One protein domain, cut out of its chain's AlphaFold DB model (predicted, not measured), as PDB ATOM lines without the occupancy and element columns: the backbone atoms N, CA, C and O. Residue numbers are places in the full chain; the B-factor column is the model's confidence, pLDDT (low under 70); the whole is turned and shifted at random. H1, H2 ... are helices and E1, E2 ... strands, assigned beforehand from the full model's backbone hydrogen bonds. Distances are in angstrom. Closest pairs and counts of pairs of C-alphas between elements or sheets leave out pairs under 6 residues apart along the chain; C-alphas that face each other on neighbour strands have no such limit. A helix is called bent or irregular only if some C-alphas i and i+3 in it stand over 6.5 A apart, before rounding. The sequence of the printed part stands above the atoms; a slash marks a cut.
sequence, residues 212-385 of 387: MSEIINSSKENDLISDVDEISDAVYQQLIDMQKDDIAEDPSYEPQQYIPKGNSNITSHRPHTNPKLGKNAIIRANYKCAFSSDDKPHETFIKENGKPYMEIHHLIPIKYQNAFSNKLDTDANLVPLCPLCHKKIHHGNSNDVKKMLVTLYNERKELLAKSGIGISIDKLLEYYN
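AT A GLANCE: This is residues 212 to 385 of the 387 residues of the protein "HNH domain-containing protein" of Erysipelatoclostridium ramosum (UniProt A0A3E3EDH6). A short two-stranded ribbon, E1 and E2, lies in the core, with H2, H3 and H5 packed around it; kinked H6 packs on H5, and H7 crosses H6. Two long loops, residues 242 to 274 and 285 to 310, run round the outside, H1 lies far out, and residues 218 to 224 stick out. The printed part has 174 residues, with elements in the order H1 H2 H3 E1 H4 E2 H5 H6 H7, an antiparallel sheet, and under half of its residues in named elements, mostly helix. It is compact, with a radius of gyration of the C-alphas of 16.5 A and spans of 50 by 36 by 35 A.

IN THESE COORDINATES: H1 is residues 212 to 218, beginning at C-alpha 212 (30.683, -3.973, -49.701). H2 is 228 to 241, 20.3 A long, and H3 is 275 to 284, 14.3 A. E1 is 311 to 314, H4 318 to 323, E2 334 to 337 and H5 339 to 347. H6 is 350 to 370, 28.9 A, and H7, 377 to 383, ends at C-alpha 383 (39.380, 13.959, -36.669). H4 and H6 are irregular: C-alphas 319 and 322 are 7.7 A apart, and 363 and 366 are 7.6 A.

HOW THE PARTS SIT: E1 and E2 are antiparallel at 143 degrees, with N 311 and O 337 within hydrogen-bond range at 2.8 A. The closest C-alphas of H3 and E2 are Ile 282 and Pro 336, 5.6 A; of H2 and E1, Gln 237 and Glu 311, 6.4 A; of E1 and H5, Glu 311 and Pro 339, 6.1 A. H2 touches H3 with residues 236 to 241 alone, Ile 240 and Pro 275 closest at 4.7 A between C-alphas, at a steep tilt of 65 degrees. H6 touches H5 about perpendicular, at 75 degrees, C-alphas of Ile 345 and Val 353 closest at 5.1 A. H6 touches H7 at a steep tilt of 66 degrees, C-alphas of Tyr 361 and Ile 377 closest at 6.7 A. H1 touches no helix. Every O i to N i+4 pair is within hydrogen-bond range in H1, H2, H3, H5 and H7; H6 has 15 of 17, and H4 0 of 2 but 2 of 3 O i to N i+3 pairs.

THE WHOLE: The two C-alphas farthest apart, of Asn 265 and Asp 295, are 51.8 A apart. The printed part has no cut; the links H2 to H3 and H3 to E1 are long. The model's pLDDT is under 70 at residues 212 to 229 and 261 to 271.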
ATOM      1  N   MET A 212      29.636  -4.338 -50.639       52.34
ATOM      2  CA  MET A 212      30.683  -3.973 -49.701       52.34
ATOM      3  C   MET A 212      30.226  -4.056 -48.259       52.34
ATOM      4  O   MET A 212      31.029  -4.413 -47.412       52.34
ATOM      5  N   SER A 213      28.949  -3.804 -47.973       50.22
ATOM      6  CA  SER A 213      28.387  -4.075 -46.647       50.22
ATOM      7  C   SER A 213      28.464  -5.568 -46.327       50.22
ATOM      8  O   SER A 213      28.819  -5.927 -45.214       50.22
ATOM      9  N   GLU A 214      28.202  -6.441 -47.301       53.59
ATOM     10  CA  GLU A 214      28.384  -7.889 -47.150       53.59
ATOM     11  C   GLU A 214      29.857  -8.266 -46.951       53.59
ATOM     12  O   GLU A 214      30.153  -9.020 -46.027       53.59
ATOM     13  N   ILE A 215      30.782  -7.696 -47.734       54.06
ATOM     14  CA  ILE A 215      32.229  -7.922 -47.565       54.06
ATOM     15  C   ILE A 215      32.688  -7.469 -46.172       54.06
ATOM     16  O   ILE A 215      33.265  -8.268 -45.444       54.06
ATOM     17  N   ILE A 216      32.368  -6.235 -45.767       51.41
ATOM     18  CA  ILE A 216      32.718  -5.659 -44.458       51.41
ATOM     19  C   ILE A 216      32.141  -6.500 -43.314       51.41
ATOM     20  O   ILE A 216      32.831  -6.732 -42.329       51.41
ATOM     21  N   ASN A 217      30.904  -6.987 -43.447       51.28
ATOM     22  CA  ASN A 217      30.269  -7.824 -42.425       51.28
ATOM     23  C   ASN A 217      30.807  -9.267 -42.411       51.28
ATOM     24  O   ASN A 217      30.663  -9.958 -41.405       51.28
ATOM     25  N   SER A 218      31.388  -9.741 -43.519       50.25
ATOM     26  CA  SER A 218      31.999 -11.073 -43.622       50.25
ATOM     27  C   SER A 218      33.436 -11.123 -43.093       50.25
ATOM     28  O   SER A 218      33.911 -12.195 -42.709       50.25
ATOM     29  N   SER A 219      34.110  -9.971 -43.030       47.47
ATOM     30  CA  SER A 219      35.424  -9.822 -42.412       47.47
ATOM     31  C   SER A 219      35.299  -9.985 -40.898       47.47
ATOM     32  O   SER A 219      34.708  -9.150 -40.214       47.47
ATOM     33  N   LYS A 220      35.845 -11.071 -40.345       39.59
ATOM     34  CA  LYS A 220      35.976 -11.227 -38.889       39.59
ATOM     35  C   LYS A 220      36.888 -10.117 -38.352       39.59
ATOM     36  O   LYS A 220      37.876  -9.790 -39.001       39.59
ATOM     37  N   GLU A 221      36.599  -9.612 -37.150       42.75
ATOM     38  CA  GLU A 221      37.286  -8.509 -36.434       42.75
ATOM     39  C   GLU A 221      38.826  -8.619 -36.279       42.75
ATOM     40  O   GLU A 221      39.432  -7.741 -35.679       42.75
ATOM     41  N   ASN A 222      39.484  -9.647 -36.830       41.41
ATOM     42  CA  ASN A 222      40.932  -9.853 -36.749       41.41
ATOM     43  C   ASN A 222      41.692  -9.762 -38.084       41.41
ATOM     44  O   ASN A 222      42.917  -9.884 -38.062       41.41
ATOM     45  N   ASP A 223      41.031  -9.510 -39.215       43.59
ATOM     46  CA  ASP A 223      41.749  -9.158 -40.443       43.59
ATOM     47  C   ASP A 223      41.920  -7.634 -40.507       43.59
ATOM     48  O   ASP A 223      40.965  -6.875 -40.664       43.59
ATOM     49  N   LEU A 224      43.166  -7.195 -40.324       46.91
ATOM     50  CA  LEU A 224      43.634  -5.809 -40.371       46.91
ATOM     51  C   LEU A 224      43.269  -5.135 -41.709       46.91
ATOM     52  O   LEU A 224      44.077  -5.113 -42.634       46.91
ATOM     53  N   ILE A 225      42.078  -4.544 -41.822       47.34
ATOM     54  CA  ILE A 225      41.782  -3.570 -42.879       47.34
ATOM     55  C   ILE A 225      42.083  -2.191 -42.295       47.34
ATOM     56  O   ILE A 225      41.219  -1.553 -41.696       47.34
ATOM     57  N   SER A 226      43.332  -1.743 -42.437       45.31
ATOM     58  CA  SER A 226      43.791  -0.415 -42.003       45.31
ATOM     59  C   SER A 226      43.017   0.741 -42.649       45.31
ATOM     60  O   SER A 226      42.968   1.822 -42.070       45.31
ATOM     61  N   ASP A 227      42.347   0.502 -43.785       56.38
ATOM     62  CA  ASP A 227      41.906   1.569 -44.693       56.38
ATOM     63  C   ASP A 227      40.422   1.465 -45.101       56.38
ATOM     64  O   ASP A 227      40.042   1.697 -46.250       56.38
ATOM     65  N   VAL A 228      39.536   1.134 -44.152       65.94
ATOM     66  CA  VAL A 228      38.071   1.107 -44.383       65.94
ATOM     67  C   VAL A 228      37.546   2.457 -44.904       65.94
ATOM     68  O   VAL A 228      36.603   2.501 -45.699       65.94
ATOM     69  N   ASP A 229      38.170   3.564 -44.494       67.31
ATOM     70  CA  ASP A 229      37.791   4.907 -44.938       67.31
ATOM     71  C   ASP A 229      38.128   5.157 -46.414       67.31
ATOM     72  O   ASP A 229      37.272   5.657 -47.142       67.31
ATOM     73  N   GLU A 230      39.303   4.739 -46.890       71.38
ATOM     74  CA  GLU A 230      39.696   4.905 -48.298       71.38
ATOM     75  C   GLU A 230      38.805   4.106 -49.238       71.38
ATOM     76  O   GLU A 230      38.404   4.585 -50.300       71.38
ATOM     77  N   ILE A 231      38.469   2.886 -48.818       72.00
ATOM     78  CA  ILE A 231      37.535   2.024 -49.532       72.00
ATOM     79  C   ILE A 231      36.179   2.728 -49.642       72.00
ATOM     80  O   ILE A 231      35.597   2.787 -50.724       72.00
ATOM     81  N   SER A 232      35.684   3.311 -48.548       75.00
ATOM     82  CA  SER A 232      34.419   4.049 -48.558       75.00
ATOM     83  C   SER A 232      34.462   5.287 -49.458       75.00
ATOM     84  O   SER A 232      33.476   5.572 -50.141       75.00
ATOM     85  N   ASP A 233      35.562   6.034 -49.451       81.31
ATOM     86  CA  ASP A 233      35.690   7.263 -50.233       81.31
ATOM     87  C   ASP A 233      35.806   6.946 -51.734       81.31
ATOM     88  O   ASP A 233      35.132   7.572 -52.554       81.31
ATOM     89  N   ALA A 234      36.538   5.887 -52.103       83.62
ATOM     90  CA  ALA A 234      36.610   5.397 -53.481       83.62
ATOM     91  C   ALA A 234      35.232   4.981 -54.030       83.62
ATOM     92  O   ALA A 234      34.889   5.279 -55.175       83.62
ATOM     93  N   VAL A 235      34.411   4.327 -53.208       81.12
ATOM     94  CA  VAL A 235      33.045   3.924 -53.582       81.12
ATOM     95  C   VAL A 235      32.153   5.125 -53.790       81.12
ATOM     96  O   VAL A 235      31.410   5.193 -54.769       81.12
ATOM     97  N   TYR A 236      32.209   6.071 -52.858       85.62
ATOM     98  CA  TYR A 236      31.439   7.294 -52.969       85.62
ATOM     99  C   TYR A 236      31.800   8.050 -54.251       85.62
ATOM    100  O   TYR A 236      30.901   8.460 -54.989       85.62
ATOM    101  N   GLN A 237      33.092   8.121 -54.579       90.94
ATOM    102  CA  GLN A 237      33.577   8.723 -55.814       90.94
ATOM    103  C   GLN A 237      33.036   8.016 -57.067       90.94
ATOM    104  O   GLN A 237      32.518   8.677 -57.968       90.94
ATOM    105  N   GLN A 238      33.050   6.680 -57.109       86.69
ATOM    106  CA  GLN A 238      32.456   5.929 -58.223       86.69
ATOM    107  C   GLN A 238      30.958   6.215 -58.387       86.69
ATOM    108  O   GLN A 238      30.473   6.396 -59.504       86.69
ATOM    109  N   LEU A 239      30.212   6.297 -57.281       82.12
ATOM    110  CA  LEU A 239      28.782   6.608 -57.323       82.12
ATOM    111  C   LEU A 239      28.506   8.030 -57.831       82.12
ATOM    112  O   LEU A 239      27.480   8.242 -58.485       82.12
ATOM    113  N   ILE A 240      29.394   8.991 -57.548       88.06
ATOM    114  CA  ILE A 240      29.345  10.352 -58.106       88.06
ATOM    115  C   ILE A 240      29.616  10.318 -59.611       88.06
ATOM    116  O   ILE A 240      28.900  10.956 -60.381       88.06
ATOM    117  N   ASP A 241      30.614   9.552 -60.050       88.12
ATOM    118  CA  ASP A 241      30.986   9.447 -61.461       88.12
ATOM    119  C   ASP A 241      29.887   8.845 -62.341       88.12
ATOM    120  O   ASP A 241      29.806   9.175 -63.526       88.12
ATOM    121  N   MET A 242      29.028   8.003 -61.763       83.12
ATOM    122  CA  MET A 242      27.842   7.446 -62.419       83.12
ATOM    123  C   MET A 242      26.682   8.450 -62.543       83.12
ATOM    124  O   MET A 242      25.724   8.179 -63.271       83.12
ATOM    125  N   GLN A 243      26.731   9.591 -61.844       85.31
ATOM    126  CA  GLN A 243      25.709  10.635 -61.961       85.31
ATOM    127  C   GLN A 243      25.858  11.404 -63.278       85.31
ATOM    128  O   GLN A 243      26.966  11.734 -63.715       85.31
ATOM    129  N   LYS A 244      24.714  11.746 -63.880       82.25
ATOM    130  CA  LYS A 244      24.647  12.573 -65.091       82.25
ATOM    131  C   LYS A 244      25.124  13.999 -64.809       82.25
ATOM    132  O   LYS A 244      24.979  14.510 -63.700       82.25
ATOM    133  N   ASP A 245      25.709  14.634 -65.820       81.12
ATOM    134  CA  ASP A 245      26.028  16.064 -65.803       81.12
ATOM    135  C   ASP A 245      24.762  16.881 -66.115       81.12
ATOM    136  O   ASP A 245      24.607  17.415 -67.212       81.12
ATOM    137  N   ASP A 246      23.835  16.925 -65.161       81.31
ATOM    138  CA  ASP A 246      22.632  17.758 -65.247       81.31
ATOM    139  C   ASP A 246      22.924  19.196 -64.767       81.31
ATOM    140  O   ASP A 246      24.014  19.505 -64.285       81.31
ATOM    141  N   ILE A 247      21.951  20.105 -64.883       82.06
ATOM    142  CA  ILE A 247      22.057  21.431 -64.257       82.06
ATOM    143  C   ILE A 247      22.117  21.230 -62.738       82.06
ATOM    144  O   ILE A 247      21.224  20.606 -62.163       82.06
ATOM    145  N   ALA A 248      23.172  21.742 -62.100       85.12
ATOM    146  CA  ALA A 248      23.316  21.634 -60.653       85.12
ATOM    147  C   ALA A 248      22.195  22.391 -59.939       85.12
ATOM    148  O   ALA A 248      21.882  23.529 -60.285       85.12
ATOM    149  N   GLU A 249      21.633  21.757 -58.916       88.62
ATOM    150  CA  GLU A 249      20.713  22.419 -57.996       88.62
ATOM    151  C   GLU A 249      21.465  23.471 -57.166       88.62
ATOM    152  O   GLU A 249      22.657  23.314 -56.856       88.62
ATOM    153  N   ASP A 250      20.757  24.538 -56.793       90.44
ATOM    154  CA  ASP A 250      21.291  25.561 -55.898       90.44
ATOM    155  C   ASP A 250      21.690  24.950 -54.546       90.44
ATOM    156  O   ASP A 250      21.037  24.016 -54.067       90.44
ATOM    157  N   PRO A 251      22.761  25.458 -53.903       91.56
ATOM    158  CA  PRO A 251      23.129  24.983 -52.585       91.56
ATOM    159  C   PRO A 251      22.036  25.188 -51.554       91.56
ATOM    160  O   PRO A 251      21.506  26.289 -51.412       91.56
ATOM    161  N   SER A 252      21.804  24.149 -50.755       91.81
ATOM    162  CA  SER A 252      21.039  24.271 -49.519       91.81
ATOM    163  C   SER A 252      21.963  24.129 -48.318       91.81
ATOM    164  O   SER A 252      22.718  23.164 -48.183       91.81
ATOM    165  N   TYR A 253      21.874  25.114 -47.429       95.19
ATOM    166  CA  TYR A 253      22.553  25.128 -46.137       95.19
ATOM    167  C   TYR A 253      21.543  25.094 -44.992       95.19
ATOM    168  O   TYR A 253      21.836  25.558 -43.897       95.19
ATOM    169  N   GLU A 254      20.325  24.611 -45.246       92.50
ATOM    170  CA  GLU A 254      19.334  24.453 -44.189       92.50
ATOM    171  C   GLU A 254      19.735  23.294 -43.264       92.50
ATOM    172  O   GLU A 254      20.114  22.221 -43.754       92.50
ATOM    173  N   PRO A 255      19.647  23.465 -41.932       93.81
ATOM    174  CA  PRO A 255      19.907  22.381 -40.998       93.81
ATOM    175  C   PRO A 255      18.981  21.192 -41.250       93.81
ATOM    176  O   PRO A 255      17.757  21.314 -41.228       93.81
ATOM    177  N   GLN A 256      19.572  20.016 -41.449       92.44
ATOM    178  CA  GLN A 256      18.830  18.768 -41.594       92.44
ATOM    179  C   GLN A 256      19.146  17.843 -40.432       92.44
ATOM    180  O   GLN A 256      20.273  17.360 -40.320       92.44
ATOM    181  N   GLN A 257      18.145  17.532 -39.610       92.38
ATOM    182  CA  GLN A 257      18.324  16.633 -38.474       92.38
ATOM    183  C   GLN A 257      18.793  15.241 -38.935       92.38
ATOM    184  O   GLN A 257      18.268  14.658 -39.892       92.38
ATOM    185  N   TYR A 258      19.790  14.697 -38.243       89.06
ATOM    186  CA  TYR A 258      20.230  13.323 -38.413       89.06
ATOM    187  C   TYR A 258      19.377  12.398 -37.543       89.06
ATOM    188  O   TYR A 258      19.274  12.575 -36.331       89.06
ATOM    189  N   ILE A 259      18.767  11.397 -38.175       82.88
ATOM    190  CA  ILE A 259      17.989  10.359 -37.499       82.88
ATOM    191  C   ILE A 259      18.750   9.044 -37.691       82.88
ATOM    192  O   ILE A 259      18.782   8.528 -38.815       82.88
ATOM    193  N   PRO A 260      19.382   8.498 -36.634       74.12
ATOM    194  CA  PRO A 260      20.002   7.185 -36.696       74.12
ATOM    195  C   PRO A 260      18.955   6.142 -37.089       74.12
ATOM    196  O   PRO A 260      17.854   6.113 -36.533       74.12
ATOM    197  N   LYS A 261      19.273   5.270 -38.047       60.97
ATOM    198  CA  LYS A 261      18.406   4.121 -38.328       60.97
ATOM    199  C   LYS A 261      18.472   3.180 -37.121       60.97
ATOM    200  O   LYS A 261      19.556   2.734 -36.762       60.97
ATOM    201  N   GLY A 262      17.330   2.926 -36.479       47.66
ATOM    202  CA  GLY A 262      17.245   2.036 -35.316       47.66
ATOM    203  C   GLY A 262      17.729   0.617 -35.630       47.66
ATOM    204  O   GLY A 262      17.603   0.179 -36.770       47.66
ATOM    205  N   ASN A 263      18.281  -0.057 -34.610       41.69
ATOM    206  CA  ASN A 263      18.871  -1.405 -34.595       41.69
ATOM    207  C   ASN A 263      18.381  -2.362 -35.702       41.69
ATOM    208  O   ASN A 263      17.541  -3.230 -35.478       41.69
ATOM    209  N   SER A 264      18.968  -2.256 -36.890       37.53
ATOM    210  CA  SER A 264      19.101  -3.381 -37.810       37.53
ATOM    211  C   SER A 264      20.471  -3.995 -37.553       37.53
ATOM    212  O   SER A 264      21.431  -3.236 -37.434       37.53
ATOM    213  N   ASN A 265      20.570  -5.325 -37.492       36.75
ATOM    214  CA  ASN A 265      21.802  -6.118 -37.309       36.75
ATOM    215  C   ASN A 265      22.826  -5.966 -38.466       36.75
ATOM    216  O   ASN A 265      23.456  -6.929 -38.885       36.75
ATOM    217  N   ILE A 266      22.964  -4.764 -39.020       41.38
ATOM    218  CA  ILE A 266      23.908  -4.377 -40.056       41.38
ATOM    219  C   ILE A 266      24.921  -3.465 -39.365       41.38
ATOM    220  O   ILE A 266      24.650  -2.297 -39.105       41.38
ATOM    221  N   THR A 267      26.102  -4.002 -39.088       39.53
ATOM    222  CA  THR A 267      27.265  -3.359 -38.448       39.53
ATOM    223  C   THR A 267      27.894  -2.209 -39.255       39.53
ATOM    224  O   THR A 267      28.991  -1.743 -38.943       39.53
ATOM    225  N   SER A 268      27.194  -1.681 -40.264       44.22
ATOM    226  CA  SER A 268      27.590  -0.488 -41.015       44.22
ATOM    227  C   SER A 268      27.351   0.764 -40.164       44.22
ATOM    228  O   SER A 268      26.316   1.422 -40.270       44.22
ATOM    229  N   HIS A 269      28.339   1.133 -39.349       52.84
ATOM    230  CA  HIS A 269      28.332   2.352 -38.529       52.84
ATOM    231  C   HIS A 269      28.330   3.662 -39.349       52.84
ATOM    232  O   HIS A 269      28.203   4.740 -38.769       52.84
ATOM    233  N   ARG A 270      28.472   3.604 -40.686       58.94
ATOM    234  CA  ARG A 270      28.581   4.792 -41.545       58.94
ATOM    235  C   ARG A 270      27.212   5.203 -42.136       58.94
ATOM    236  O   ARG A 270      26.533   4.378 -42.754       58.94
ATOM    237  N   PRO A 271      26.798   6.473 -41.980       67.50
ATOM    238  CA  PRO A 271      25.559   7.008 -42.548       67.50
ATOM    239  C   PRO A 271      25.491   6.945 -44.078       67.50
ATOM    240  O   PRO A 271      26.497   6.863 -44.778       67.50
ATOM    241  N   HIS A 272      24.272   7.044 -44.613       71.62
ATOM    242  CA  HIS A 272      24.043   7.117 -46.054       71.62
ATOM    243  C   HIS A 272      24.447   8.490 -46.619       71.62
ATOM    244  O   HIS A 272      23.934   9.498 -46.145       71.62
ATOM    245  N   THR A 273      25.282   8.512 -47.663       81.81
ATOM    246  CA  THR A 273      25.628   9.718 -48.440       81.81
ATOM    247  C   THR A 273      24.838   9.800 -49.750       81.81
ATOM    248  O   THR A 273      24.358   8.781 -50.249       81.81
ATOM    249  N   ASN A 274      24.668  10.999 -50.305       85.69
ATOM    250  CA  ASN A 274      23.929  11.288 -51.528       85.69
ATOM    251  C   ASN A 274      24.897  11.709 -52.654       85.69
ATOM    252  O   ASN A 274      25.279  12.877 -52.732       85.69
ATOM    253  N   PRO A 275      25.253  10.795 -53.578       88.19
ATOM    254  CA  PRO A 275      26.178  11.083 -54.679       88.19
ATOM    255  C   PRO A 275      25.750  12.249 -55.579       88.19
ATOM    256  O   PRO A 275      26.600  12.904 -56.180       88.19
ATOM    257  N   LYS A 276      24.445  12.552 -55.656       89.69
ATOM    258  CA  LYS A 276      23.941  13.703 -56.414       89.69
ATOM    259  C   LYS A 276      24.443  15.028 -55.830       89.69
ATOM    260  O   LYS A 276      24.811  15.912 -56.597       89.69
ATOM    261  N   LEU A 277      24.535  15.152 -54.501       94.25
ATOM    262  CA  LEU A 277      25.097  16.348 -53.854       94.25
ATOM    263  C   LEU A 277      26.572  16.526 -54.224       94.25
ATOM    264  O   LEU A 277      26.988  17.620 -54.608       94.25
ATOM    265  N   GLY A 278      27.349  15.438 -54.191       95.31
ATOM    266  CA  GLY A 278      28.739  15.441 -54.644       95.31
ATOM    267  C   GLY A 278      28.870  15.892 -56.099       95.31
ATOM    268  O   GLY A 278      29.643  16.801 -56.405       95.31
ATOM    269  N   LYS A 279      28.049  15.338 -56.996       95.62
ATOM    270  CA  LYS A 279      28.025  15.743 -58.407       95.62
ATOM    271  C   LYS A 279      27.686  17.229 -58.583       95.62
ATOM    272  O   LYS A 279      28.405  17.934 -59.291       95.62
ATOM    273  N   ASN A 280      26.655  17.721 -57.895       96.31
ATOM    274  CA  ASN A 280      26.270  19.135 -57.909       96.31
ATOM    275  C   ASN A 280      27.402  20.035 -57.389       96.31
ATOM    276  O   ASN A 280      27.625  21.119 -57.923       96.31
ATOM    277  N   ALA A 281      28.154  19.602 -56.371       97.00
ATOM    278  CA  ALA A 281      29.320  20.333 -55.879       97.00
ATOM    279  C   ALA A 281      30.432  20.449 -56.939       97.00
ATOM    280  O   ALA A 281      30.957  21.546 -57.119       97.00
ATOM    281  N   ILE A 282      30.736  19.379 -57.687       97.50
ATOM    282  CA  ILE A 282      31.700  19.430 -58.806       97.50
ATOM    283  C   ILE A 282      31.244  20.434 -59.873       97.50
ATOM    284  O   ILE A 282      32.034  21.266 -60.321       97.50
ATOM    285  N   ILE A 283      29.971  20.361 -60.272       96.50
ATOM    286  CA  ILE A 283      29.414  21.213 -61.329       96.50
ATOM    287  C   ILE A 283      29.430  22.686 -60.903       96.50
ATOM    288  O   ILE A 283      29.910  23.524 -61.662       96.50
ATOM    289  N   ARG A 284      28.992  23.011 -59.677       95.94
ATOM    290  CA  ARG A 284      29.022  24.390 -59.141       95.94
ATOM    291  C   ARG A 284      30.435  24.952 -59.030       95.94
ATOM    292  O   ARG A 284      30.636  26.142 -59.242       95.94
ATOM    293  N   ALA A 285      31.417  24.104 -58.731       95.38
ATOM    294  CA  ALA A 285      32.824  24.496 -58.730       95.38
ATOM    295  C   ALA A 285      33.421  24.621 -60.142       95.38
ATOM    296  O   ALA A 285      34.624  24.829 -60.275       95.38
ATOM    297  N   ASN A 286      32.616  24.481 -61.202       95.50
ATOM    298  CA  ASN A 286      33.068  24.484 -62.591       95.50
ATOM    299  C   ASN A 286      34.215  23.493 -62.837       95.50
ATOM    300  O   ASN A 286      35.138  23.783 -63.596       95.50
ATOM    301  N   TYR A 287      34.153  22.324 -62.188       96.38
ATOM    302  CA  TYR A 287      35.188  21.289 -62.256       96.38
ATOM    303  C   TYR A 287      36.588  21.798 -61.847       96.38
ATOM    304  O   TYR A 287      37.595  21.301 -62.346       96.38
ATOM    305  N   LYS A 288      36.668  22.784 -60.939       97.00
ATOM    306  CA  LYS A 288      37.922  23.291 -60.360       97.00
ATOM    307  C   LYS A 288      38.149  22.743 -58.949       97.00
ATOM    308  O   LYS A 288      37.213  22.574 -58.169       97.00
ATOM    309  N   CYS A 289      39.413  22.488 -58.610       98.12
ATOM    310  CA  CYS A 289      39.829  22.146 -57.246       98.12
ATOM    311  C   CYS A 289      39.657  23.343 -56.307       98.12
ATOM    312  O   CYS A 289      39.968  24.463 -56.697       98.12
ATOM    313  N   ALA A 290      39.260  23.103 -55.054       97.50
ATOM    314  CA  ALA A 290      39.169  24.141 -54.024       97.50
ATOM    315  C   ALA A 290      40.502  24.875 -53.773       97.50
ATOM    316  O   ALA A 290      40.503  26.036 -53.393       97.50
ATOM    317  N   PHE A 291      41.640  24.223 -54.035       97.25
ATOM    318  CA  PHE A 291      42.972  24.836 -53.934       97.25
ATOM    319  C   PHE A 291      43.490  25.425 -55.254       97.25
ATOM    320  O   PHE A 291      44.617  25.910 -55.304       97.25
ATOM    321  N   SER A 292      42.700  25.350 -56.326       94.69
ATOM    322  CA  SER A 292      43.040  25.956 -57.610       94.69
ATOM    323  C   SER A 292      42.751  27.453 -57.561       94.69
ATOM    324  O   SER A 292      41.696  27.864 -57.084       94.69
ATOM    325  N   SER A 293      43.633  28.261 -58.142       92.56
ATOM    326  CA  SER A 293      43.342  29.664 -58.464       92.56
ATOM    327  C   SER A 293      43.405  29.881 -59.973       92.56
ATOM    328  O   SER A 293      43.885  29.011 -60.703       92.56
ATOM    329  N   ASP A 294      42.927  31.029 -60.453       89.88
ATOM    330  CA  ASP A 294      43.015  31.357 -61.881       89.88
ATOM    331  C   ASP A 294      44.476  31.548 -62.337       89.88
ATOM    332  O   ASP A 294      44.815  31.185 -63.459       89.88
ATOM    333  N   ASP A 295      45.365  32.001 -61.444       92.75
ATOM    334  CA  ASP A 295      46.808  32.125 -61.717       92.75
ATOM    335  C   ASP A 295      47.558  30.784 -61.666       92.75
ATOM    336  O   ASP A 295      48.651  30.646 -62.220       92.75
ATOM    337  N   LYS A 296      47.015  29.801 -60.940       93.19
ATOM    338  CA  LYS A 296      47.615  28.474 -60.736       93.19
ATOM    339  C   LYS A 296      46.532  27.398 -60.832       93.19
ATOM    340  O   LYS A 296      46.122  26.846 -59.802       93.19
ATOM    341  N   PRO A 297      46.043  27.109 -62.051       93.38
ATOM    342  CA  PRO A 297      45.031  26.091 -62.245       93.38
ATOM    343  C   PRO A 297      45.585  24.703 -61.915       93.38
ATOM    344  O   PRO A 297      46.719  24.369 -62.255       93.38
ATOM    345  N   HIS A 298      44.782  23.873 -61.253       96.69
ATOM    346  CA  HIS A 298      45.094  22.453 -61.096       96.69
ATOM    347  C   HIS A 298      44.495  21.674 -62.268       96.69
ATOM    348  O   HIS A 298      43.277  21.520 -62.348       96.69
ATOM    349  N   GLU A 299      45.344  21.168 -63.158       93.25
ATOM    350  CA  GLU A 299      44.912  20.365 -64.303       93.25
ATOM    351  C   GLU A 299      44.714  18.890 -63.929       93.25
ATOM    352  O   GLU A 299      45.444  18.319 -63.113       93.25
ATOM    353  N   THR A 300      43.720  18.256 -64.550       96.25
ATOM    354  CA  THR A 300      43.452  16.817 -64.456       96.25
ATOM    355  C   THR A 300      43.123  16.266 -65.841       96.25
ATOM    356  O   THR A 300      42.925  17.019 -66.797       96.25
ATOM    357  N   PHE A 301      43.084  14.939 -65.976       96.50
ATOM    358  CA  PHE A 301      42.699  14.329 -67.245       96.50
ATOM    359  C   PHE A 301      41.237  14.648 -67.594       96.50
ATOM    360  O   PHE A 301      40.384  14.815 -66.718       96.50
ATOM    361  N   ILE A 302      40.948  14.698 -68.892       95.69
ATOM    362  CA  ILE A 302      39.607  14.958 -69.417       95.69
ATOM    363  C   ILE A 302      38.852  13.633 -69.553       95.69
ATOM    364  O   ILE A 302      39.357  12.686 -70.158       95.69
ATOM    365  N   LYS A 303      37.646  13.549 -68.984       91.06
ATOM    366  CA  LYS A 303      36.763  12.381 -69.125       91.06
ATOM    367  C   LYS A 303      36.098  12.366 -70.510       91.06
ATOM    368  O   LYS A 303      36.098  13.362 -71.225       91.06
ATOM    369  N   GLU A 304      35.442  11.260 -70.860       85.06
ATOM    370  CA  GLU A 304      34.703  11.115 -72.131       85.06
ATOM    371  C   GLU A 304      33.636  12.204 -72.358       85.06
ATOM    372  O   GLU A 304      33.340  12.556 -73.496       85.06
ATOM    373  N   ASN A 305      33.095  12.789 -71.284       83.56
ATOM    374  CA  ASN A 305      32.147  13.907 -71.338       83.56
ATOM    375  C   ASN A 305      32.806  15.279 -71.628       83.56
ATOM    376  O   ASN A 305      32.127  16.305 -71.591       83.56
ATOM    377  N   GLY A 306      34.121  15.322 -71.863       91.88
ATOM    378  CA  GLY A 306      34.872  16.547 -72.141       91.88
ATOM    379  C   GLY A 306      35.162  17.418 -70.913       91.88
ATOM    380  O   GLY A 306      35.594  18.558 -71.074       91.88
ATOM    381  N   LYS A 307      34.920  16.929 -69.689       94.25
ATOM    382  CA  LYS A 307      35.154  17.674 -68.441       94.25
ATOM    383  C   LYS A 307      36.401  17.177 -67.696       94.25
ATOM    384  O   LYS A 307      36.682  15.976 -67.748       94.25
ATOM    385  N   PRO A 308      37.123  18.056 -66.974       96.75
ATOM    386  CA  PRO A 308      38.191  17.637 -66.067       96.75
ATOM    387  C   PRO A 308      37.676  16.672 -64.995       96.75
ATOM    388  O   PRO A 308      36.584  16.854 -64.450       96.75
ATOM    389  N   TYR A 309      38.455  15.640 -64.682       96.88
ATOM    390  CA  TYR A 309      38.147  14.725 -63.587       96.88
ATOM    391  C   TYR A 309      38.355  15.401 -62.227       96.88
ATOM    392  O   TYR A 309      39.381  16.043 -61.997       96.88
ATOM    393  N   MET A 310      37.390  15.231 -61.325       97.44
ATOM    394  CA  MET A 310      37.360  15.840 -59.996       97.44
ATOM    395  C   MET A 310      36.821  14.846 -58.972       97.44
ATOM    396  O   MET A 310      35.908  14.076 -59.272       97.44
ATOM    397  N   GLU A 311      37.357  14.907 -57.758       97.25
ATOM    398  CA  GLU A 311      36.929  14.095 -56.623       97.25
ATOM    399  C   GLU A 311      36.202  14.953 -55.589       97.25
ATOM    400  O   GLU A 311      36.419  16.164 -55.507       97.25
ATOM    401  N   ILE A 312      35.310  14.342 -54.811       97.06
ATOM    402  CA  ILE A 312      34.622  15.020 -53.711       97.06
ATOM    403  C   ILE A 312      35.116  14.497 -52.377       97.06
ATOM    404  O   ILE A 312      35.085  13.299 -52.116       97.06
ATOM    405  N   HIS A 313      35.455  15.442 -51.507       96.06
ATOM    406  CA  HIS A 313      35.877  15.195 -50.141       96.06
ATOM    407  C   HIS A 313      34.858  15.746 -49.146       96.06
ATOM    408  O   HIS A 313      34.422  16.893 -49.276       96.06
ATOM    409  N   HIS A 314      34.500  14.969 -48.125       96.12
ATOM    410  CA  HIS A 314      33.787  15.500 -46.960       96.12
ATOM    411  C   HIS A 314      34.800  16.118 -45.994       96.12
ATOM    412  O   HIS A 314      35.621  15.395 -45.435       96.12
ATOM    413  N   LEU A 315      34.738  17.437 -45.770       97.31
ATOM    414  CA  LEU A 315      35.682  18.138 -44.889       97.31
ATOM    415  C   LEU A 315      35.648  17.583 -43.462       97.31
ATOM    416  O   LEU A 315      36.691  17.345 -42.876       97.31
ATOM    417  N   ILE A 316      34.461  17.378 -42.898       96.69
ATOM    418  CA  ILE A 316      34.255  16.609 -41.672       96.69
ATOM    419  C   ILE A 316      33.960  15.167 -42.103       96.69
ATOM    420  O   ILE A 316      32.916  14.944 -42.733       96.69
ATOM    421  N   PRO A 317      34.818  14.186 -41.766       93.12
ATOM    422  CA  PRO A 317      34.621  12.806 -42.189       93.12
ATOM    423  C   PRO A 317      33.279  12.243 -41.711       93.12
ATOM    424  O   PRO A 317      32.931  12.327 -40.532       93.12
ATOM    425  N   ILE A 318      32.546  11.593 -42.618       90.62
ATOM    426  CA  ILE A 318      31.188  11.076 -42.361       90.62
ATOM    427  C   ILE A 318      31.136  10.052 -41.214       90.62
ATOM    428  O   ILE A 318      30.106   9.929 -40.550       90.62
ATOM    429  N   LYS A 319      32.244   9.357 -40.918       85.94
ATOM    430  CA  LYS A 319      32.338   8.440 -39.767       85.94
ATOM    431  C   LYS A 319      32.050   9.114 -38.418       85.94
ATOM    432  O   LYS A 319      31.630   8.440 -37.484       85.94
ATOM    433  N   TYR A 320      32.203  10.437 -38.325       91.00
ATOM    434  CA  TYR A 320      31.917  11.207 -37.113       91.00
ATOM    435  C   TYR A 320      30.475  11.711 -37.017       91.00
ATOM    436  O   TYR A 320      30.166  12.455 -36.094       91.00
ATOM    437  N   GLN A 321      29.560  11.298 -37.902       91.44
ATOM    438  CA  GLN A 321      28.164  11.756 -37.893       91.44
ATOM    439  C   GLN A 321      27.472  11.631 -36.533       91.44
ATOM    440  O   GLN A 321      26.676  12.495 -36.183       91.44
ATOM    441  N   ASN A 322      27.773  10.590 -35.754       89.12
ATOM    442  CA  ASN A 322      27.150  10.388 -34.443       89.12
ATOM    443  C   ASN A 322      27.537  11.469 -33.413       89.12
ATOM    444  O   ASN A 322      26.878  11.581 -32.385       89.12
ATOM    445  N   ALA A 323      28.568  12.277 -33.684       91.69
ATOM    446  CA  ALA A 323      28.923  13.446 -32.880       91.69
ATOM    447  C   ALA A 323      28.091  14.700 -33.227       91.69
ATOM    448  O   ALA A 323      28.238  15.724 -32.564       91.69
ATOM    449  N   PHE A 324      27.221  14.636 -34.244       93.75
ATOM    450  CA  PHE A 324      26.439  15.768 -34.738       93.75
ATOM    451  C   PHE A 324      24.942  15.449 -34.768       93.75
ATOM    452  O   PHE A 324      24.517  14.392 -35.233       93.75
ATOM    453  N   SER A 325      24.128  16.403 -34.313       93.12
ATOM    454  CA  SER A 325      22.663  16.319 -34.371       93.12
ATOM    455  C   SER A 325      22.108  16.528 -35.781       93.12
ATOM    456  O   SER A 325      21.028  16.029 -36.092       93.12
ATOM    457  N   ASN A 326      22.842  17.245 -36.636       95.12
ATOM    458  CA  ASN A 326      22.505  17.490 -38.035       95.12
ATOM    459  C   ASN A 326      23.373  16.639 -38.970       95.12
ATOM    460  O   ASN A 326      24.484  16.233 -38.617       95.12
ATOM    461  N   LYS A 327      22.870  16.348 -40.171       94.38
ATOM    462  CA  LYS A 327      23.571  15.547 -41.180       94.38
ATOM    463  C   LYS A 327      24.876  16.217 -41.607       94.38
ATOM    464  O   LYS A 327      24.892  17.398 -41.924       94.38
ATOM    465  N   LEU A 328      25.947  15.433 -41.695       95.25
ATOM    466  CA  LEU A 328      27.235  15.853 -42.242       95.25
ATOM    467  C   LEU A 328      27.276  15.796 -43.773       95.25
ATOM    468  O   LEU A 328      28.096  16.475 -44.382       95.25
ATOM    469  N   ASP A 329      26.412  15.004 -44.407       94.75
ATOM    470  CA  ASP A 329      26.319  14.920 -45.867       94.75
ATOM    471  C   ASP A 329      25.490  16.088 -46.429       94.75
ATOM    472  O   ASP A 329      24.309  15.953 -46.740       94.75
ATOM    473  N   THR A 330      26.107  17.270 -46.467       95.62
ATOM    474  CA  THR A 330      25.501  18.536 -46.902       95.62
ATOM    475  C   THR A 330      26.463  19.312 -47.792       95.62
ATOM    476  O   THR A 330      27.678  19.143 -47.697       95.62
ATOM    477  N   ASP A 331      25.944  20.234 -48.603       96.38
ATOM    478  CA  ASP A 331      26.758  21.077 -49.489       96.38
ATOM    479  C   ASP A 331      27.849  21.872 -48.759       96.38
ATOM    480  O   ASP A 331      28.932  22.098 -49.306       96.38
ATOM    481  N   ALA A 332      27.588  22.273 -47.510       97.25
ATOM    482  CA  ALA A 332      28.557  22.972 -46.669       97.25
ATOM    483  C   ALA A 332      29.829  22.144 -46.440       97.25
ATOM    484  O   ALA A 332      30.928  22.701 -46.420       97.25
ATOM    485  N   ASN A 333      29.671  20.827 -46.310       97.81
ATOM    486  CA  ASN A 333      30.732  19.896 -45.956       97.81
ATOM    487  C   ASN A 333      31.416  19.245 -47.174       97.81
ATOM    488  O   ASN A 333      32.406  18.541 -47.002       97.81
ATOM    489  N   LEU A 334      30.911  19.457 -48.396       97.44
ATOM    490  CA  LEU A 334      31.460  18.869 -49.623       97.44
ATOM    491  C   LEU A 334      32.472  19.800 -50.300       97.44
ATOM    492  O   LEU A 334      32.154  20.939 -50.659       97.44
ATOM    493  N   VAL A 335      33.678  19.289 -50.535       97.94
ATOM    494  CA  VAL A 335      34.806  20.015 -51.125       97.94
ATOM    495  C   VAL A 335      35.266  19.316 -52.410       97.94
ATOM    496  O   VAL A 335      35.787  18.205 -52.341       97.94
ATOM    497  N   PRO A 336      35.110  19.951 -53.585       97.69
ATOM    498  CA  PRO A 336      35.690  19.453 -54.829       97.69
ATOM    499  C   PRO A 336      37.212  19.599 -54.845       97.69
ATOM    500  O   PRO A 336      37.744  20.692 -54.644       97.69
ATOM    501  N   LEU A 337      37.925  18.508 -55.109       98.19
ATOM    502  CA  LEU A 337      39.383  18.438 -55.114       98.19
ATOM    503  C   LEU A 337      39.897  17.716 -56.358       98.19
ATOM    504  O   LEU A 337      39.273  16.781 -56.853       98.19
ATOM    505  N   CYS A 338      41.061  18.125 -56.864       98.06
ATOM    506  CA  CYS A 338      41.771  17.279 -57.819       98.06
ATOM    507  C   CYS A 338      42.314  16.031 -57.092       98.06
ATOM    508  O   CYS A 338      42.552  16.099 -55.878       98.06
ATOM    509  N   PRO A 339      42.592  14.923 -57.803       96.62
ATOM    510  CA  PRO A 339      43.026  13.674 -57.169       96.62
ATOM    511  C   PRO A 339      44.286  13.838 -56.317       96.62
ATOM    512  O   PRO A 339      44.407  13.251 -55.245       96.62
ATOM    513  N   LEU A 340      45.215  14.703 -56.743       96.88
ATOM    514  CA  LEU A 340      46.437  14.974 -55.989       96.88
ATOM    515  C   LEU A 340      46.147  15.683 -54.657       96.88
ATOM    516  O   LEU A 340      46.701  15.299 -53.631       96.88
ATOM    517  N   CYS A 341      45.278  16.698 -54.649       97.81
ATOM    518  CA  CYS A 341      44.892  17.396 -53.420       97.81
ATOM    519  C   CYS A 341      44.083  16.495 -52.487       97.81
ATOM    520  O   CYS A 341      44.309  16.525 -51.280       97.81
ATOM    521  N   HIS A 342      43.181  15.684 -53.038       96.81
ATOM    522  CA  HIS A 342      42.403  14.732 -52.256       96.81
ATOM    523  C   HIS A 342      43.325  13.722 -51.563       96.81
ATOM    524  O   HIS A 342      43.339  13.638 -50.336       96.81
ATOM    525  N   LYS A 343      44.223  13.067 -52.312       94.50
ATOM    526  CA  LYS A 343      45.224  12.154 -51.736       94.50
ATOM    527  C   LYS A 343      46.178  12.848 -50.767       94.50
ATOM    528  O   LYS A 343      46.535  12.261 -49.750       94.50
ATOM    529  N   LYS A 344      46.554  14.106 -51.015       96.00
ATOM    530  CA  LYS A 344      47.393  14.877 -50.090       96.00
ATOM    531  C   LYS A 344      46.714  15.116 -48.737       96.00
ATOM    532  O   LYS A 344      47.417  15.110 -47.736       96.00
ATOM    533  N   ILE A 345      45.390  15.279 -48.676       95.12
ATOM    534  CA  ILE A 345      44.668  15.405 -47.395       95.12
ATOM    535  C   ILE A 345      44.685  14.097 -46.597       95.12
ATOM    536  O   ILE A 345      44.829  14.147 -45.379       95.12
ATOM    537  N   HIS A 346      44.581  12.943 -47.260       90.88
ATOM    538  CA  HIS A 346      44.581  11.642 -46.579       90.88
ATOM    539  C   HIS A 346      45.983  11.145 -46.202       90.88
ATOM    540  O   HIS A 346      46.160  10.575 -45.130       90.88
ATOM    541  N   HIS A 347      46.981  11.368 -47.062       90.56
ATOM    542  CA  HIS A 347      48.301  10.727 -46.952       90.56
ATOM    543  C   HIS A 347      49.472  11.709 -46.848       90.56
ATOM    544  O   HIS A 347      50.631  11.297 -46.771       90.56
ATOM    545  N   GLY A 348      49.206  13.013 -46.919       93.19
ATOM    546  CA  GLY A 348      50.244  14.028 -46.800       93.19
ATOM    547  C   GLY A 348      50.897  14.013 -45.420       93.19
ATOM    548  O   GLY A 348      50.338  13.530 -44.436       93.19
ATOM    549  N   ASN A 349      52.088  14.604 -45.324       95.38
ATOM    550  CA  ASN A 349      52.692  14.850 -44.017       95.38
ATOM    551  C   ASN A 349      51.787  15.771 -43.176       95.38
ATOM    552  O   ASN A 349      51.066  16.616 -43.714       95.38
ATOM    553  N   SER A 350      51.862  15.654 -41.850       94.81
ATOM    554  CA  SER A 350      50.931  16.349 -40.955       94.81
ATOM    555  C   SER A 350      50.923  17.870 -41.128       94.81
ATOM    556  O   SER A 350      49.870  18.483 -41.003       94.81
ATOM    557  N   ASN A 351      52.061  18.491 -41.464       96.75
ATOM    558  CA  ASN A 351      52.139  19.938 -41.683       96.75
ATOM    559  C   ASN A 351      51.362  20.376 -42.928       96.75
ATOM    560  O   ASN A 351      50.673  21.396 -42.908       96.75
ATOM    561  N   ASP A 352      51.477  19.615 -44.010       96.44
ATOM    562  CA  ASP A 352      50.749  19.861 -45.247       96.44
ATOM    563  C   ASP A 352      49.244  19.648 -45.070       96.44
ATOM    564  O   ASP A 352      48.461  20.518 -45.454       96.44
ATOM    565  N   VAL A 353      48.846  18.541 -44.438       97.25
ATOM    566  CA  VAL A 353      47.434  18.252 -44.142       97.25
ATOM    567  C   VAL A 353      46.847  19.344 -43.248       97.25
ATOM    568  O   VAL A 353      45.792  19.890 -43.563       97.25
ATOM    569  N   LYS A 354      47.564  19.753 -42.191       97.94
ATOM    570  CA  LYS A 354      47.150  20.842 -41.289       97.94
ATOM    571  C   LYS A 354      46.876  22.137 -42.046       97.94
ATOM    572  O   LYS A 354      45.828  22.744 -41.848       97.94
ATOM    573  N   LYS A 355      47.784  22.550 -42.939       98.00
ATOM    574  CA  LYS A 355      47.599  23.756 -43.766       98.00
ATOM    575  C   LYS A 355      46.344  23.655 -44.631       98.00
ATOM    576  O   LYS A 355      45.561  24.597 -44.666       98.00
ATOM    577  N   MET A 356      46.136  22.513 -45.288       98.25
ATOM    578  CA  MET A 356      44.962  22.287 -46.133       98.25
ATOM    579  C   MET A 356      43.659  22.332 -45.326       98.25
ATOM    580  O   MET A 356      42.724  23.024 -45.725       98.25
ATOM    581  N   LEU A 357      43.608  21.664 -44.170       98.38
ATOM    582  CA  LEU A 357      42.434  21.652 -43.292       98.38
ATOM    583  C   LEU A 357      42.112  23.041 -42.735       98.38
ATOM    584  O   LEU A 357      40.945  23.417 -42.699       98.38
ATOM    585  N   VAL A 358      43.123  23.826 -42.349       98.38
ATOM    586  CA  VAL A 358      42.928  25.208 -41.879       98.38
ATOM    587  C   VAL A 358      42.331  26.086 -42.981       98.38
ATOM    588  O   VAL A 358      41.397  26.844 -42.711       98.38
ATOM    589  N   THR A 359      42.824  25.978 -44.217       98.38
ATOM    590  CA  THR A 359      42.265  26.716 -45.361       98.38
ATOM    591  C   THR A 359      40.800  26.345 -45.590       98.38
ATOM    592  O   THR A 359      39.937  27.220 -45.541       98.38
ATOM    593  N   LEU A 360      40.497  25.050 -45.732       98.31
ATOM    594  CA  LEU A 360      39.131  24.581 -45.986       98.31
ATOM    595  C   LEU A 360      38.176  24.907 -44.832       98.31
ATOM    596  O   LEU A 360      37.029  25.281 -45.065       98.31
ATOM    597  N   TYR A 361      38.637  24.813 -43.583       98.44
ATOM    598  CA  TYR A 361      37.849  25.211 -42.420       98.44
ATOM    599  C   TYR A 361      37.460  26.686 -42.491       98.44
ATOM    600  O   TYR A 361      36.292  27.023 -42.317       98.44
ATOM    601  N   ASN A 362      38.413  27.573 -42.783       98.19
ATOM    602  CA  ASN A 362      38.130  29.003 -42.875       98.19
ATOM    603  C   ASN A 362      37.153  29.333 -44.007       98.19
ATOM    604  O   ASN A 362      36.298  30.197 -43.822       98.19
ATOM    605  N   GLU A 363      37.240  28.623 -45.131       97.19
ATOM    606  CA  GLU A 363      36.308  28.762 -46.254       97.19
ATOM    607  C   GLU A 363      34.901  28.239 -45.934       97.19
ATOM    608  O   GLU A 363      33.912  28.779 -46.427       97.19
ATOM    609  N   ARG A 364      34.786  27.179 -45.121       97.56
ATOM    610  CA  ARG A 364      33.522  26.448 -44.930       97.56
ATOM    611  C   ARG A 364      32.824  26.685 -43.597       97.56
ATOM    612  O   ARG A 364      31.629  26.415 -43.522       97.56
ATOM    613  N   LYS A 365      33.498  27.208 -42.568       97.56
ATOM    614  CA  LYS A 365      32.956  27.329 -41.198       97.56
ATOM    615  C   LYS A 365      31.595  28.031 -41.126       97.56
ATOM    616  O   LYS A 365      30.712  27.557 -40.422       97.56
ATOM    617  N   GLU A 366      31.393  29.099 -41.899       98.00
ATOM    618  CA  GLU A 366      30.127  29.846 -41.903       98.00
ATOM    619  C   GLU A 366      29.000  29.047 -42.573       98.00
ATOM    620  O   GLU A 366      27.853  29.084 -42.135       98.00
ATOM    621  N   LEU A 367      29.320  28.292 -43.629       97.75
ATOM    622  CA  LEU A 367      28.357  27.422 -44.309       97.75
ATOM    623  C   LEU A 367      27.991  26.221 -43.431       97.75
ATOM    624  O   LEU A 367      26.821  25.863 -43.343       97.75
ATOM    625  N   LEU A 368      28.977  25.633 -42.747       98.06
ATOM    626  CA  LEU A 368      28.760  24.557 -41.778       98.06
ATOM    627  C   LEU A 368      27.852  25.035 -40.639       98.06
ATOM    628  O   LEU A 368      26.869  24.366 -40.325       98.06
ATOM    629  N   ALA A 369      28.111  26.227 -40.093       97.50
ATOM    630  CA  ALA A 369      27.278  26.829 -39.060       97.50
ATOM    631  C   ALA A 369      25.835  27.064 -39.537       97.50
ATOM    632  O   ALA A 369      24.898  26.740 -38.806       97.50
ATOM    633  N   LYS A 370      25.637  27.551 -40.775       97.50
ATOM    634  CA  LYS A 370      24.301  27.691 -41.388       97.50
ATOM    635  C   LYS A 370      23.565  26.355 -41.482       97.50
ATOM    636  O   LYS A 370      22.398  26.302 -41.113       97.50
ATOM    637  N   SER A 371      24.270  25.280 -41.837       96.38
ATOM    638  CA  SER A 371      23.743  23.907 -41.832       96.38
ATOM    639  C   SER A 371      23.558  23.309 -40.427       96.38
ATOM    640  O   SER A 371      23.257  22.121 -40.293       96.38
ATOM    641  N   GLY A 372      23.751  24.093 -39.361       96.81
ATOM    642  CA  GLY A 372      23.627  23.639 -37.976       96.81
ATOM    643  C   GLY A 372      24.748  22.692 -37.535       96.81
ATOM    644  O   GLY A 372      24.545  21.881 -36.630       96.81
ATOM    645  N   ILE A 373      25.913  22.756 -38.182       97.56
ATOM    646  CA  ILE A 373      27.088  21.929 -37.899       97.56
ATOM    647  C   ILE A 373      28.152  22.812 -37.239       97.56
ATOM    648  O   ILE A 373      28.866  23.560 -37.905       97.56
ATOM    649  N   GLY A 374      28.258  22.728 -35.913       95.94
ATOM    650  CA  GLY A 374      29.297  23.414 -35.145       95.94
ATOM    651  C   GLY A 374      30.522  22.526 -34.938       95.94
ATOM    652  O   GLY A 374      30.410  21.459 -34.341       95.94
ATOM    653  N   ILE A 375      31.695  22.967 -35.393       97.44
ATOM    654  CA  ILE A 375      32.980  22.300 -35.148       97.44
ATOM    655  C   ILE A 375      34.079  23.358 -34.996       97.44
ATOM    656  O   ILE A 375      34.048  24.371 -35.690       97.44
ATOM    657  N   SER A 376      35.038  23.150 -34.090       97.88
ATOM    658  CA  SER A 376      36.237  23.993 -33.989       97.88
ATOM    659  C   SER A 376      37.351  23.476 -34.900       97.88
ATOM    660  O   SER A 376      37.384  22.292 -35.242       97.88
ATOM    661  N   ILE A 377      38.310  24.339 -35.253       98.12
ATOM    662  CA  ILE A 377      39.487  23.915 -36.022       98.12
ATOM    663  C   ILE A 377      40.264  22.802 -35.306       98.12
ATOM    664  O   ILE A 377      40.612  21.812 -35.937       98.12
ATOM    665  N   ASP A 378      40.456  22.905 -33.989       97.75
ATOM    666  CA  ASP A 378      41.178  21.888 -33.217       97.75
ATOM    667  C   ASP A 378      40.469  20.533 -33.275       97.75
ATOM    668  O   ASP A 378      41.111  19.499 -33.457       97.75
ATOM    669  N   LYS A 379      39.129  20.532 -33.211       97.56
ATOM    670  CA  LYS A 379      38.348  19.296 -33.308       97.56
ATOM    671  C   LYS A 379      38.400  18.691 -34.706       97.56
ATOM    672  O   LYS A 379      38.464  17.473 -34.846       97.56
ATOM    673  N   LEU A 380      38.396  19.532 -35.738       97.56
ATOM    674  CA  LEU A 380      38.584  19.077 -37.109       97.56
ATOM    675  C   LEU A 380      39.966  18.434 -37.288       97.56
ATOM    676  O   LEU A 380      40.049  17.347 -37.843       97.56
ATOM    677  N   LEU A 381      41.036  19.058 -36.791       97.19
ATOM    678  CA  LEU A 381      42.389  18.492 -36.856       97.19
ATOM    679  C   LEU A 381      42.485  17.148 -36.117       97.19
ATOM    680  O   LEU A 381      43.067  16.200 -36.649       97.19
ATOM    681  N   GLU A 382      41.841  17.032 -34.952       95.44
ATOM    682  CA  GLU A 382      41.741  15.780 -34.194       95.44
ATOM    683  C   GLU A 382      41.104  14.652 -35.026       95.44
ATOM    684  O   GLU A 382      41.622  13.539 -35.046       95.44
ATOM    685  N   TYR A 383      40.033  14.935 -35.780       93.88
ATOM    686  CA  TYR A 383      39.380  13.959 -36.669       93.88
ATOM    687  C   TYR A 383      40.268  13.442 -37.812       93.88
ATOM    688  O   TYR A 383      39.990  12.375 -38.363       93.88
ATOM    689  N   TYR A 384      41.345  14.158 -38.140       92.88
ATOM    690  CA  TYR A 384      42.370  13.735 -39.100       92.88
ATOM    691  C   TYR A 384      43.642  13.202 -38.426       92.88
ATOM    692  O   TYR A 384      44.646  12.985 -39.100       92.88
ATOM    693  N   ASN A 385      43.630  12.988 -37.104       92.25
ATOM    694  CA  ASN A 385      44.807  12.611 -36.316       92.25
ATOM    695  C   ASN A 385      45.988  13.592 -36.478       92.25
ATOM    696  O   ASN A 385      47.156  13.206 -36.372       92.25
TER     697      ASN A 385